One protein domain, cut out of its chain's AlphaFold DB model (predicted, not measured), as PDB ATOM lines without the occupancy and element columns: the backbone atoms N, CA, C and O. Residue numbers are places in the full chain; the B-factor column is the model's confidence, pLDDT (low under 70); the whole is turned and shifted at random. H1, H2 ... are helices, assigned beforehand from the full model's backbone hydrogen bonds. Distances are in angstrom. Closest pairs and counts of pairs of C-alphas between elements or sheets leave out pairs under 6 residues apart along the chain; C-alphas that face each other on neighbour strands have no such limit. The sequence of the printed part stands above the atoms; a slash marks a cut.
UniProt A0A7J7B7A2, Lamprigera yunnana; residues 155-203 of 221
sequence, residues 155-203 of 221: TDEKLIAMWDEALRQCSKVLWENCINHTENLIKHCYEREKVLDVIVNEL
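AT A GLANCE: This is residues 155 to 203 of the 221 residues of a protein of Lamprigera yunnana (UniProt A0A7J7B7A2). Two helices make an open L: the short H1 leads to a corner, and the much longer H2 runs off from it as the long arm. The arms join near their ends through a tight link and do not pack on each other. The printed part has 49 residues, with H1 then H2, no named strand, and the class all helix. It is extended, with a radius of gyration of the C-alphas of 19.1 A and spans of 57 by 26 by 5 A.

HOW THE PARTS SIT: Start with H1, residues 156 to 169; two residues on, H2 takes up residues 172 to 202. H1 and H2 are apart, with no C-alpha of the one within 8 A of the other. Residues 176 to 203, of which 176 to 202 belong to H2, stand free. In H1 and H2 every O i to N i+4 pair is within hydrogen-bond range.

IN THESE COORDINATES: Find C-alpha 156 at (211.020, 280.738, 287.818); from there H1 runs 20.0 A to C-alpha 169. H2 begins at C-alpha 172, (227.203, 260.937, 281.414), and runs 45.2 A to C-alpha 202 at (246.074, 255.446, 322.086).

THE WHOLE: The C-alphas farthest apart, Thr 155 and Glu 202, are 57.7 A apart. The printed part has no cut. Look for pLDDT under 70 at residues 155 to 156, 159 and 195 to 203.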
ATOM      1  N   THR A 155     212.395 285.048 286.256       68.06
ATOM      2  CA  THR A 155     211.150 284.308 286.420       68.06
ATOM      3  C   THR A 155     211.526 282.852 286.669       68.06
ATOM      4  O   THR A 155     212.518 282.371 286.106       68.06
ATOM      5  N   ASP A 156     210.760 282.149 287.503       68.19
ATOM      6  CA  ASP A 156     211.020 280.738 287.818       68.19
ATOM      7  C   ASP A 156     211.229 279.913 286.538       68.19
ATOM      8  O   ASP A 156     212.122 279.078 286.461       68.19
ATOM      9  N   GLU A 157     210.501 280.246 285.471       71.56
ATOM     10  CA  GLU A 157     210.621 279.652 284.138       71.56
ATOM     11  C   GLU A 157     212.009 279.823 283.502       71.56
ATOM     12  O   GLU A 157     212.531 278.897 282.882       71.56
ATOM     13  N   LYS A 158     212.639 280.989 283.661       72.50
ATOM     14  CA  LYS A 158     213.969 281.269 283.109       72.50
ATOM     15  C   LYS A 158     215.067 280.596 283.922       72.50
ATOM     16  O   LYS A 158     216.051 280.133 283.348       72.50
ATOM     17  N   LEU A 159     214.879 280.518 285.240       69.62
ATOM     18  CA  LEU A 159     215.764 279.771 286.124       69.62
ATOM     19  C   LEU A 159     215.700 278.275 285.787       69.62
ATOM     20  O   LEU A 159     216.736 277.652 285.572       69.62
ATOM     21  N   ILE A 160     214.488 277.728 285.652       77.50
ATOM     22  CA  ILE A 160     214.246 276.336 285.257       77.50
ATOM     23  C   ILE A 160     214.866 276.050 283.890       77.50
ATOM     24  O   ILE A 160     215.601 275.080 283.772       77.50
ATOM     25  N   ALA A 161     214.664 276.906 282.883       76.88
ATOM     26  CA  ALA A 161     215.252 276.713 281.555       76.88
ATOM     27  C   ALA A 161     216.792 276.703 281.571       76.88
ATOM     28  O   ALA A 161     217.416 275.929 280.847       76.88
ATOM     29  N   MET A 162     217.412 277.536 282.410       76.62
ATOM     30  CA  MET A 162     218.867 277.565 282.574       76.62
ATOM     31  C   MET A 162     219.390 276.286 283.243       76.62
ATOM     32  O   MET A 162     220.406 275.739 282.813       76.62
ATOM     33  N   TRP A 163     218.684 275.789 284.262       77.62
ATOM     34  CA  TRP A 163     218.996 274.505 284.892       77.62
ATOM     35  C   TRP A 163     218.801 273.333 283.929       77.62
ATOM     36  O   TRP A 163     219.656 272.454 283.870       77.62
ATOM     37  N   ASP A 164     217.735 273.343 283.132       83.69
ATOM     38  CA  ASP A 164     217.456 272.317 282.124       83.69
ATOM     39  C   ASP A 164     218.566 272.255 281.066       83.69
ATOM     40  O   ASP A 164     219.033 271.174 280.705       83.69
ATOM     41  N   GLU A 165     219.044 273.412 280.603       83.62
ATOM     42  CA  GLU A 165     220.156 273.499 279.656       83.62
ATOM     43  C   GLU A 165     221.472 273.004 280.277       83.62
ATOM     44  O   GLU A 165     222.188 272.208 279.668       83.62
ATOM     45  N   ALA A 166     221.765 273.394 281.521       73.19
ATOM     46  CA  ALA A 166     222.943 272.914 282.243       73.19
ATOM     47  C   ALA A 166     222.909 271.388 282.457       73.19
ATOM     48  O   ALA A 166     223.925 270.710 282.291       73.19
ATOM     49  N   LEU A 167     221.736 270.829 282.769       78.25
ATOM     50  CA  LEU A 167     221.538 269.388 282.920       78.25
ATOM     51  C   LEU A 167     221.674 268.644 281.586       78.25
ATOM     52  O   LEU A 167     222.259 267.565 281.560       78.25
ATOM     53  N   ARG A 168     221.212 269.219 280.467       83.62
ATOM     54  CA  ARG A 168     221.404 268.635 279.123       83.62
ATOM     55  C   ARG A 168     222.861 268.624 278.681       83.62
ATOM     56  O   ARG A 168     223.284 267.687 278.007       83.62
ATOM     57  N   GLN A 169     223.628 269.643 279.056       80.00
ATOM     58  CA  GLN A 169     225.061 269.711 278.767       80.00
ATOM     59  C   GLN A 169     225.896 268.811 279.691       80.00
ATOM     60  O   GLN A 169     227.057 268.513 279.390       80.00
ATOM     61  N   CYS A 170     225.313 268.323 280.789       84.75
ATOM     62  CA  CYS A 170     225.959 267.368 281.674       84.75
ATOM     63  C   CYS A 170     226.028 265.987 281.005       84.75
ATOM     64  O   CYS A 170     225.107 265.172 281.067       84.75
ATOM     65  N   SER A 171     227.146 265.720 280.330       87.88
ATOM     66  CA  SER A 171     227.395 264.398 279.756       87.88
ATOM     67  C   SER A 171     227.471 263.329 280.850       87.88
ATOM     68  O   SER A 171     227.934 263.585 281.964       87.88
ATOM     69  N   LYS A 172     227.100 262.090 280.506       88.12
ATOM     70  CA  LYS A 172     227.203 260.937 281.414       88.12
ATOM     71  C   LYS A 172     228.601 260.805 282.036       88.12
ATOM     72  O   LYS A 172     228.720 260.530 283.222       88.12
ATOM     73  N   VAL A 173     229.643 261.077 281.248       87.50
ATOM     74  CA  VAL A 173     231.047 261.033 281.683       87.50
ATOM     75  C   VAL A 173     231.347 262.113 282.724       87.50
ATOM     76  O   VAL A 173     232.028 261.846 283.709       87.50
ATOM     77  N   LEU A 174     230.830 263.331 282.536       78.44
ATOM     78  CA  LEU A 174     231.005 264.410 283.508       78.44
ATOM     79  C   LEU A 174     230.321 264.063 284.837       78.44
ATOM     80  O   LEU A 174     230.915 264.247 285.895       78.44
ATOM     81  N   TRP A 175     229.112 263.504 284.777       85.06
ATOM     82  CA  TRP A 175     228.382 263.063 285.963       85.06
ATOM     83  C   TRP A 175     229.095 261.925 286.706       85.06
ATOM     84  O   TRP A 175     229.286 262.008 287.918       85.06
ATOM     85  N   GLU A 176     229.561 260.902 285.981       86.06
ATOM     86  CA  GLU A 176     230.369 259.809 286.540       86.06
ATOM     87  C   GLU A 176     231.646 260.349 287.207       86.06
ATOM     88  O   GLU A 176     231.983 259.940 288.315       86.06
ATOM     89  N   ASN A 177     232.318 261.331 286.598       85.19
ATOM     90  CA  ASN A 177     233.492 261.975 287.193       85.19
ATOM     91  C   ASN A 177     233.161 262.748 288.477       85.19
ATOM     92  O   ASN A 177     233.924 262.672 289.441       85.19
ATOM     93  N   CYS A 178     232.033 263.459 288.523       77.81
ATOM     94  CA  CYS A 178     231.574 264.161 289.724       77.81
ATOM     95  C   CYS A 178     231.249 263.189 290.868       77.81
ATOM     96  O   CYS A 178     231.652 263.429 292.010       77.81
ATOM     97  N   ILE A 179     230.574 262.074 290.566       86.56
ATOM     98  CA  ILE A 179     230.310 261.006 291.540       86.56
ATOM     99  C   ILE A 179     231.633 260.431 292.048       86.56
ATOM    100  O   ILE A 179     231.871 260.445 293.252       86.56
ATOM    101  N   ASN A 180     232.531 260.023 291.148       86.50
ATOM    102  CA  ASN A 180     233.828 259.453 291.514       86.50
ATOM    103  C   ASN A 180     234.663 260.413 292.374       86.50
ATOM    104  O   ASN A 180     235.296 260.000 293.345       86.50
ATOM    105  N   HIS A 181     234.669 261.708 292.044       88.25
ATOM    106  CA  HIS A 181     235.360 262.717 292.841       88.25
ATOM    107  C   HIS A 181     234.765 262.827 294.251       88.25
ATOM    108  O   HIS A 181     235.508 262.836 295.232       88.25
ATOM    109  N   THR A 182     233.435 262.841 294.356       80.12
ATOM    110  CA  THR A 182     232.726 262.903 295.640       80.12
ATOM    111  C   THR A 182     232.982 261.649 296.479       80.12
ATOM    112  O   THR A 182     233.303 261.756 297.660       80.12
ATOM    113  N   GLU A 183     232.936 260.460 295.876       85.75
ATOM    114  CA  GLU A 183     233.278 259.204 296.548       85.75
ATOM    115  C   GLU A 183     234.722 259.197 297.059       85.75
ATOM    116  O   GLU A 183     234.986 258.740 298.172       85.75
ATOM    117  N   ASN A 184     235.665 259.726 296.277       88.56
ATOM    118  CA  ASN A 184     237.062 259.831 296.690       88.56
ATOM    119  C   ASN A 184     237.244 260.802 297.862       88.56
ATOM    120  O   ASN A 184     238.008 260.503 298.778       88.56
ATOM    121  N   LEU A 185     236.520 261.926 297.876       85.00
ATOM    122  CA  LEU A 185     236.513 262.843 299.019       85.00
ATOM    123  C   LEU A 185     235.952 262.170 300.276       85.00
ATOM    124  O   LEU A 185     236.552 262.293 301.340       85.00
ATOM    125  N   ILE A 186     234.854 261.417 300.158       82.38
ATOM    126  CA  ILE A 186     234.266 260.670 301.281       82.38
ATOM    127  C   ILE A 186     235.260 259.633 301.820       82.38
ATOM    128  O   ILE A 186     235.491 259.587 303.027       82.38
ATOM    129  N   LYS A 187     235.894 258.843 300.942       87.00
ATOM    130  CA  LYS A 187     236.929 257.868 301.335       87.00
ATOM    131  C   LYS A 187     238.084 258.545 302.066       87.00
ATOM    132  O   LYS A 187     238.483 258.082 303.128       87.00
ATOM    133  N   HIS A 188     238.572 259.665 301.537       85.00
ATOM    134  CA  HIS A 188     239.668 260.408 302.145       85.00
ATOM    135  C   HIS A 188     239.300 260.979 303.522       85.00
ATOM    136  O   HIS A 188     240.095 260.896 304.459       85.00
ATOM    137  N   CYS A 189     238.085 261.516 303.678       78.62
ATOM    138  CA  CYS A 189     237.576 261.959 304.976       78.62
ATOM    139  C   CYS A 189     237.495 260.800 305.977       78.62
ATOM    140  O   CYS A 189     237.965 260.950 307.102       78.62
ATOM    141  N   TYR A 190     236.985 259.641 305.554       79.00
ATOM    142  CA  TYR A 190     236.880 258.453 306.401       79.00
ATOM    143  C   TYR A 190     238.251 257.908 306.828       79.00
ATOM    144  O   TYR A 190     238.453 257.576 307.991       79.00
ATOM    145  N   GLU A 191     239.225 257.844 305.916       80.56
ATOM    146  CA  GLU A 191     240.598 257.436 306.244       80.56
ATOM    147  C   GLU A 191     241.252 258.392 307.243       80.56
ATOM    148  O   GLU A 191     241.886 257.950 308.202       80.56
ATOM    149  N   ARG A 192     241.061 259.703 307.053       78.56
ATOM    150  CA  ARG A 192     241.553 260.727 307.978       78.56
ATOM    151  C   ARG A 192     240.932 260.576 309.367       78.56
ATOM    152  O   ARG A 192     241.652 260.665 310.357       78.56
ATOM    153  N   GLU A 193     239.628 260.335 309.449       75.00
ATOM    154  CA  GLU A 193     238.925 260.131 310.723       75.00
ATOM    155  C   GLU A 193     239.314 258.812 311.397       75.00
ATOM    156  O   GLU A 193     239.550 258.793 312.600       75.00
ATOM    157  N   LYS A 194     239.535 257.736 310.634       74.44
ATOM    158  CA  LYS A 194     240.057 256.468 311.167       74.44
ATOM    159  C   LYS A 194     241.439 256.626 311.807       74.44
ATOM    160  O   LYS A 194     241.721 256.007 312.828       74.44
ATOM    161  N   VAL A 195     242.311 257.440 311.209       63.28
ATOM    162  CA  VAL A 195     243.625 257.763 311.789       63.28
ATOM    163  C   VAL A 195     243.461 258.541 313.097       63.28
ATOM    164  O   VAL A 195     244.187 258.275 314.052       63.28
ATOM    165  N   LEU A 196     242.484 259.448 313.174       58.69
ATOM    166  CA  LEU A 196     242.175 260.173 314.407       58.69
ATOM    167  C   LEU A 196     241.618 259.246 315.496       58.69
ATOM    168  O   LEU A 196     242.066 259.354 316.629       58.69
ATOM    169  N   ASP A 197     240.746 258.290 315.170       56.38
ATOM    170  CA  ASP A 197     240.217 257.321 316.144       56.38
ATOM    171  C   ASP A 197     241.303 256.396 316.715       56.38
ATOM    172  O   ASP A 197     241.260 256.042 317.892       56.38
ATOM    173  N   VAL A 198     242.305 256.008 315.917       58.56
ATOM    174  CA  VAL A 198     243.451 255.223 316.413       58.56
ATOM    175  C   VAL A 198     244.314 256.064 317.354       58.56
ATOM    176  O   VAL A 198     244.652 255.609 318.444       58.56
ATOM    177  N   ILE A 199     244.603 257.311 316.979       57.31
ATOM    178  CA  ILE A 199     245.417 258.229 317.787       57.31
ATOM    179  C   ILE A 199     244.697 258.615 319.088       57.31
ATOM    180  O   ILE A 199     245.329 258.676 320.137       57.31
ATOM    181  N   VAL A 200     243.381 258.847 319.051       55.06
ATOM    182  CA  VAL A 200     242.571 259.189 320.231       55.06
ATOM    183  C   VAL A 200     242.414 257.989 321.170       55.06
ATOM    184  O   VAL A 200     242.483 258.178 322.381       55.06
ATOM    185  N   ASN A 201     242.281 256.763 320.647       52.62
ATOM    186  CA  ASN A 201     242.244 255.556 321.480       52.62
ATOM    187  C   ASN A 201     243.607 255.226 322.121       52.62
ATOM    188  O   ASN A 201     243.629 254.732 323.244       52.62
ATOM    189  N   GLU A 202     244.734 255.535 321.469       53.97
ATOM    190  CA  GLU A 202     246.074 255.446 322.086       53.97
ATOM    191  C   GLU A 202     246.346 256.581 323.094       53.97
ATOM    192  O   GLU A 202     247.136 256.408 324.020       53.97
ATOM    193  N   LEU A 203     245.664 257.725 322.955       51.50
ATOM    194  CA  LEU A 203     245.708 258.861 323.886       51.50
ATOM    195  C   LEU A 203     244.736 258.743 325.068       51.50
ATOM    196  O   LEU A 203     244.669 259.673 325.877       51.50
TER     197      LEU A 203